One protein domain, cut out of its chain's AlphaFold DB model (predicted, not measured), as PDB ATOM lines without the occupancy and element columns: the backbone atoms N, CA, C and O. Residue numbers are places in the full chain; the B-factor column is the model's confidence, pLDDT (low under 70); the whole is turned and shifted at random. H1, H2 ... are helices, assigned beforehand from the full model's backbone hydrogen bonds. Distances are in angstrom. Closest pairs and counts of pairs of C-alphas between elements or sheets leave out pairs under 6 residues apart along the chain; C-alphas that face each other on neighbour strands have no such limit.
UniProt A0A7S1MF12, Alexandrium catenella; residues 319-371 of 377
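AT A GLANCE: This is residues 319 to 371 of the 377 residues of a protein of Alexandrium catenella (UniProt A0A7S1MF12). One long helix, H2, makes most of the longest axis, and beyond its last residue, His 346, the backbone folds back through the short helix H3 to H4, which lies near H2 at a steep angle of 56 degrees. H1 is set off beyond the beginning of H2, at one end of the elongated shape. The printed part has 53 residues with four named helices, H1, H2, H3 and H4 along the chain, and no named strand; the class is all helix. It is only just loose, close to compact, with a radius of gyration of the C-alphas of 12.3 A, and its C-alphas span 37 by 21 by 17 A.

HOW THE PARTS SIT: H2, residues 331 to 346, touches H3, residues 350 to 353, with residues 339 to 343 alone; the closest C-alphas, those of Ser 343 and Val 350, are 6.0 A apart. H4, residues 359 to 365, is close to H2 but not clearly touching, and the closest C-alphas, those of Asp 332 and His 365, are 6.8 A apart. H2 and H4 run opposite ways at a steep tilt of 56 degrees. H3 and H4 are close but not clearly touching, with the closest C-alphas, those of Glu 351 and Leu 359, 6.9 A apart. H1, residues 319 to 325, is apart from H2, H3 and H4. In H1, H2 and H4 every O i to N i+4 pair is within hydrogen-bond range; H3 is too short for such a pair.

IN THESE COORDINATES: H2 measures 21.8 A from C-alpha 331 at (188.788, 172.916, 307.359) to C-alpha 346. H1 measures 9.9 A and begins with C-alpha 319 at (197.621, 172.636, 312.374). H3 measures 5.1 A. H4 measures 10.1 A and ends with C-alpha 365 at (181.509, 165.590, 307.695).

THE WHOLE: The two C-alphas farthest apart, those of Gln 325 and Gly 347, are 37.2 A apart. The printed part has no cut, and the three links are tight. The mean pLDDT of the printed part is 92.2, and no printed residue is under 70.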
ATOM      1  N   LEU A 319     197.986 173.210 313.676       90.06
ATOM      2  CA  LEU A 319     197.621 172.636 312.374       90.06
ATOM      3  C   LEU A 319     198.368 171.320 312.094       90.06
ATOM      4  O   LEU A 319     197.785 170.375 311.571       90.06
ATOM      5  N   LEU A 320     199.650 171.255 312.474       93.00
ATOM      6  CA  LEU A 320     200.464 170.048 312.325       93.00
ATOM      7  C   LEU A 320     199.952 168.888 313.177       93.00
ATOM      8  O   LEU A 320     199.998 167.754 312.716       93.00
ATOM      9  N   ASP A 321     199.435 169.151 314.374       94.88
ATOM     10  CA  ASP A 321     198.921 168.093 315.239       94.88
ATOM     11  C   ASP A 321     197.616 167.526 314.671       94.88
ATOM     12  O   ASP A 321     197.481 166.310 314.539       94.88
ATOM     13  N   MET A 322     196.709 168.395 314.213       91.81
ATOM     14  CA  MET A 322     195.455 167.968 313.578       91.81
ATOM     15  C   MET A 322     195.699 167.149 312.301       91.81
ATOM     16  O   MET A 322     195.083 166.103 312.107       91.81
ATOM     17  N   LEU A 323     196.625 167.592 311.444       94.00
ATOM     18  CA  LEU A 323     196.895 166.930 310.167       94.00
ATOM     19  C   LEU A 323     197.725 165.651 310.316       94.00
ATOM     20  O   LEU A 323     197.449 164.667 309.640       94.00
ATOM     21  N   VAL A 324     198.761 165.665 311.158       93.88
ATOM     22  CA  VAL A 324     199.725 164.555 311.236       93.88
ATOM     23  C   VAL A 324     199.328 163.541 312.297       93.88
ATOM     24  O   VAL A 324     199.405 162.343 312.041       93.88
ATOM     25  N   GLN A 325     198.938 163.998 313.489       94.12
ATOM     26  CA  GLN A 325     198.638 163.089 314.597       94.12
ATOM     27  C   GLN A 325     197.208 162.565 314.508       94.12
ATOM     28  O   GLN A 325     196.973 161.379 314.721       94.12
ATOM     29  N   GLU A 326     196.259 163.442 314.180       92.75
ATOM     30  CA  GLU A 326     194.834 163.095 314.173       92.75
ATOM     31  C   GLU A 326     194.322 162.717 312.784       92.75
ATOM     32  O   GLU A 326     193.286 162.063 312.684       92.75
ATOM     33  N   ASN A 327     195.058 163.069 311.724       94.19
ATOM     34  CA  ASN A 327     194.638 162.869 310.336       94.19
ATOM     35  C   ASN A 327     193.230 163.444 310.071       94.19
ATOM     36  O   ASN A 327     192.423 162.859 309.347       94.19
ATOM     37  N   VAL A 328     192.931 164.586 310.696       90.06
ATOM     38  CA  VAL A 328     191.665 165.310 310.557       90.06
ATOM     39  C   VAL A 328     191.893 166.544 309.697       90.06
ATOM     40  O   VAL A 328     192.884 167.260 309.857       90.06
ATOM     41  N   ASN A 329     190.954 166.817 308.793       90.12
ATOM     42  CA  ASN A 329     190.970 168.033 307.999       90.12
ATOM     43  C   ASN A 329     190.584 169.242 308.879       90.12
ATOM     44  O   ASN A 329     189.441 169.326 309.332       90.12
ATOM     45  N   PRO A 330     191.485 170.215 309.105       89.69
ATOM     46  CA  PRO A 330     191.190 171.379 309.938       89.69
ATOM     47  C   PRO A 330     190.154 172.320 309.309       89.69
ATOM     48  O   PRO A 330     189.668 173.227 309.984       89.69
ATOM     49  N   LEU A 331     189.817 172.131 308.030       91.06
ATOM     50  CA  LEU A 331     188.788 172.916 307.359       91.06
ATOM     51  C   LEU A 331     187.373 172.510 307.782       91.06
ATOM     52  O   LEU A 331     186.513 173.384 307.832       91.06
ATOM     53  N   ASP A 332     187.128 171.248 308.152       90.56
ATOM     54  CA  ASP A 332     185.768 170.773 308.444       90.56
ATOM     55  C   ASP A 332     185.131 171.533 309.635       90.56
ATOM     56  O   ASP A 332     183.999 172.011 309.513       90.56
ATOM     57  N   PRO A 333     185.829 171.763 310.773       88.81
ATOM     58  CA  PRO A 333     185.275 172.561 311.870       88.81
ATOM     59  C   PRO A 333     185.059 174.038 311.507       88.81
ATOM     60  O   PRO A 333     184.125 174.668 312.017       88.81
ATOM     61  N   VAL A 334     185.912 174.601 310.644       91.06
ATOM     62  CA  VAL A 334     185.801 175.995 310.179       91.06
ATOM     63  C   VAL A 334     184.595 176.153 309.267       91.06
ATOM     64  O   VAL A 334     183.798 177.066 309.460       91.06
ATOM     65  N   GLU A 335     184.424 175.239 308.316       92.75
ATOM     66  CA  GLU A 335     183.267 175.208 307.429       92.75
ATOM     67  C   GLU A 335     181.978 175.050 308.234       92.75
ATOM     68  O   GLU A 335     181.056 175.850 308.080       92.75
ATOM     69  N   ARG A 336     181.944 174.100 309.177       92.00
ATOM     70  CA  ARG A 336     180.780 173.889 310.042       92.00
ATOM     71  C   ARG A 336     180.396 175.157 310.800       92.00
ATOM     72  O   ARG A 336     179.237 175.556 310.795       92.00
ATOM     73  N   SER A 337     181.361 175.797 311.459       91.56
ATOM     74  CA  SER A 337     181.100 177.021 312.228       91.56
ATOM     75  C   SER A 337     180.705 178.198 311.331       91.56
ATOM     76  O   SER A 337     179.789 178.937 311.686       91.56
ATOM     77  N   SER A 338     181.302 178.320 310.144       92.38
ATOM     78  CA  SER A 338     180.924 179.327 309.142       92.38
ATOM     79  C   SER A 338     179.483 179.145 308.657       92.38
ATOM     80  O   SER A 338     178.749 180.122 308.542       92.38
ATOM     81  N   LEU A 339     179.044 177.904 308.429       94.06
ATOM     82  CA  LEU A 339     177.672 177.603 308.016       94.06
ATOM     83  C   LEU A 339     176.654 177.837 309.135       94.06
ATOM     84  O   LEU A 339     175.565 178.337 308.862       94.06
ATOM     85  N   ILE A 340     177.000 177.546 310.392       93.19
ATOM     86  CA  ILE A 340     176.157 177.897 311.549       93.19
ATOM     87  C   ILE A 340     175.973 179.417 311.626       93.19
ATOM     88  O   ILE A 340     174.850 179.900 311.759       93.19
ATOM     89  N   LEU A 341     177.060 180.179 311.484       92.69
ATOM     90  CA  LEU A 341     177.016 181.642 311.491       92.69
ATOM     91  C   LEU A 341     176.157 182.180 310.343       92.69
ATOM     92  O   LEU A 341     175.218 182.934 310.579       92.69
ATOM     93  N   ALA A 342     176.436 181.748 309.112       93.00
ATOM     94  CA  ALA A 342     175.724 182.207 307.925       93.00
ATOM     95  C   ALA A 342     174.229 181.844 307.964       93.00
ATOM     96  O   ALA A 342     173.391 182.698 307.688       93.00
ATOM     97  N   SER A 343     173.875 180.613 308.350       93.31
ATOM     98  CA  SER A 343     172.468 180.190 308.469       93.31
ATOM     99  C   SER A 343     171.710 180.977 309.531       93.31
ATOM    100  O   SER A 343     170.561 181.352 309.306       93.31
ATOM    101  N   THR A 344     172.363 181.306 310.645       92.25
ATOM    102  CA  THR A 344     171.753 182.111 311.709       92.25
ATOM    103  C   THR A 344     171.565 183.566 311.285       92.25
ATOM    104  O   THR A 344     170.502 184.129 311.513       92.25
ATOM    105  N   ILE A 345     172.566 184.174 310.638       91.44
ATOM    106  CA  ILE A 345     172.519 185.586 310.219       91.44
ATOM    107  C   ILE A 345     171.530 185.794 309.069       91.44
ATOM    108  O   ILE A 345     170.800 186.780 309.053       91.44
ATOM    109  N   HIS A 346     171.509 184.884 308.095       90.31
ATOM    110  CA  HIS A 346     170.656 185.017 306.914       90.31
ATOM    111  C   HIS A 346     169.263 184.409 307.093       90.31
ATOM    112  O   HIS A 346     168.430 184.580 306.205       90.31
ATOM    113  N   GLY A 347     169.020 183.658 308.172       89.62
ATOM    114  CA  GLY A 347     167.762 182.935 308.382       89.62
ATOM    115  C   GLY A 347     167.484 181.865 307.317       89.62
ATOM    116  O   GLY A 347     166.334 181.486 307.113       89.62
ATOM    117  N   LYS A 348     168.517 181.397 306.608       92.50
ATOM    118  CA  LYS A 348     168.414 180.417 305.516       92.50
ATOM    119  C   LYS A 348     168.911 179.052 305.961       92.50
ATOM    120  O   LYS A 348     169.825 178.956 306.782       92.50
ATOM    121  N   SER A 349     168.346 177.993 305.385       92.81
ATOM    122  CA  SER A 349     168.869 176.646 305.616       92.81
ATOM    123  C   SER A 349     170.264 176.496 304.998       92.81
ATOM    124  O   SER A 349     170.631 177.195 304.052       92.81
ATOM    125  N   VAL A 350     171.052 175.555 305.517       93.44
ATOM    126  CA  VAL A 350     172.401 175.272 304.999       93.44
ATOM    127  C   VAL A 350     172.356 174.848 303.523       93.44
ATOM    128  O   VAL A 350     173.231 175.219 302.746       93.44
ATOM    129  N   GLU A 351     171.286 174.168 303.108       94.25
ATOM    130  CA  GLU A 351     171.024 173.771 301.718       94.25
ATOM    131  C   GLU A 351     170.863 174.953 300.762       94.25
ATOM    132  O   GLU A 351     171.261 174.866 299.604       94.25
ATOM    133  N   GLN A 352     170.313 176.069 301.244       94.75
ATOM    134  CA  GLN A 352     170.133 177.291 300.458       94.75
ATOM    135  C   GLN A 352     171.401 178.153 300.400       94.75
ATOM    136  O   GLN A 352     171.504 179.033 299.545       94.75
ATOM    137  N   LEU A 353     172.336 177.946 301.329       94.44
ATOM    138  CA  LEU A 353     173.601 178.682 301.406       94.44
ATOM    139  C   LEU A 353     174.734 177.995 300.639       94.44
ATOM    140  O   LEU A 353     175.692 178.653 300.237       94.44
ATOM    141  N   LEU A 354     174.633 176.682 300.448       95.56
ATOM    142  CA  LEU A 354     175.621 175.883 299.739       95.56
ATOM    143  C   LEU A 354     175.246 175.682 298.274       95.56
ATOM    144  O   LEU A 354     174.081 175.661 297.884       95.56
ATOM    145  N   GLN A 355     176.266 175.450 297.451       95.62
ATOM    146  CA  GLN A 355     176.033 174.908 296.120       95.62
ATOM    147  C   GLN A 355     175.537 173.456 296.246       95.62
ATOM    148  O   GLN A 355     176.107 172.698 297.037       95.62
ATOM    149  N   PRO A 356     174.555 173.010 295.437       94.19
ATOM    150  CA  PRO A 356     174.012 171.652 295.537       94.19
ATOM    151  C   PRO A 356     175.062 170.538 295.405       94.19
ATOM    152  O   PRO A 356     174.903 169.466 295.982       94.19
ATOM    153  N   ALA A 357     176.154 170.795 294.675       96.50
ATOM    154  CA  ALA A 357     177.265 169.859 294.509       96.50
ATOM    155  C   ALA A 357     178.067 169.614 295.804       96.50
ATOM    156  O   ALA A 357     178.649 168.545 295.964       96.50
ATOM    157  N   GLU A 358     178.075 170.574 296.731       94.75
ATOM    158  CA  GLU A 358     178.846 170.511 297.980       94.75
ATOM    159  C   GLU A 358     178.069 169.847 299.125       94.75
ATOM    160  O   GLU A 358     178.662 169.412 300.115       94.75
ATOM    161  N   LEU A 359     176.746 169.711 298.992       93.88
ATOM    162  CA  LEU A 359     175.888 169.146 300.036       93.88
ATOM    163  C   LEU A 359     176.269 167.726 300.471       93.88
ATOM    164  O   LEU A 359     176.336 167.498 301.680       93.88
ATOM    165  N   PRO A 360     176.568 166.771 299.565       94.69
ATOM    166  CA  PRO A 360     176.958 165.423 299.975       94.69
ATOM    167  C   PRO A 360     178.226 165.418 300.835       94.69
ATOM    168  O   PRO A 360     178.297 164.695 301.828       94.69
ATOM    169  N   ARG A 361     179.204 166.269 300.492       94.19
ATOM    170  CA  ARG A 361     180.461 166.408 301.235       94.19
ATOM    171  C   ARG A 361     180.200 166.979 302.626       94.19
ATOM    172  O   ARG A 361     180.610 166.384 303.618       94.19
ATOM    173  N   VAL A 362     179.473 168.092 302.721       93.56
ATOM    174  CA  VAL A 362     179.163 168.715 304.019       93.56
ATOM    175  C   VAL A 362     178.311 167.786 304.885       93.56
ATOM    176  O   VAL A 362     178.582 167.648 306.075       93.56
ATOM    177  N   SER A 363     177.350 167.070 304.300       93.44
ATOM    178  CA  SER A 363     176.539 166.082 305.018       93.44
ATOM    179  C   SER A 363     177.367 164.911 305.554       93.44
ATOM    180  O   SER A 363     177.014 164.352 306.590       93.44
ATOM    181  N   GLN A 364     178.450 164.525 304.875       93.00
ATOM    182  CA  GLN A 364     179.337 163.454 305.331       93.00
ATOM    183  C   GLN A 364     180.137 163.864 306.577       93.00
ATOM    184  O   GLN A 364     180.286 163.062 307.497       93.00
ATOM    185  N   HIS A 365     180.637 165.103 306.618       90.69
ATOM    186  CA  HIS A 365     181.509 165.590 307.695       90.69
ATOM    187  C   HIS A 365     180.756 166.320 308.820       90.69
ATOM    188  O   HIS A 365     181.244 166.410 309.944       90.69
ATOM    189  N   SER A 366     179.572 166.862 308.538       92.25
ATOM    190  CA  SER A 366     178.740 167.634 309.469       92.25
ATOM    191  C   SER A 366     177.248 167.315 309.283       92.25
ATOM    192  O   SER A 366     176.457 168.207 308.969       92.25
ATOM    193  N   PRO A 367     176.820 166.057 309.512       91.12
ATOM    194  CA  PRO A 367     175.441 165.625 309.262       91.12
ATOM    195  C   PRO A 367     174.401 166.406 310.078       91.12
ATOM    196  O   PRO A 367     173.288 166.620 309.608       91.12
ATOM    197  N   ALA A 368     174.771 166.896 311.265       89.88
ATOM    198  CA  ALA A 368     173.892 167.698 312.117       89.88
ATOM    199  C   ALA A 368     173.434 169.020 311.466       89.88
ATOM    200  O   ALA A 368     172.403 169.552 311.857       89.88
ATOM    201  N   LEU A 369     174.174 169.545 310.480       89.50
ATOM    202  CA  LEU A 369     173.814 170.783 309.778       89.50
ATOM    203  C   LEU A 369     172.756 170.595 308.688       89.50
ATOM    204  O   LEU A 369     172.087 171.558 308.322       89.50
ATOM    205  N   VAL A 370     172.664 169.386 308.134       87.62
ATOM    206  CA  VAL A 370     171.805 169.061 306.982       87.62
ATOM    207  C   VAL A 370     170.604 168.217 307.412       87.62
ATOM    208  O   VAL A 370     169.626 168.113 306.682       87.62
ATOM    209  N   ALA A 371     170.645 167.623 308.607       75.31
ATOM    210  CA  ALA A 371     169.508 166.884 309.131       75.31
ATOM    211  C   ALA A 371     168.260 167.788 309.162       75.31
ATOM    212  O   ALA A 371     168.350 168.924 309.644       75.31
TER     213      ALA A 371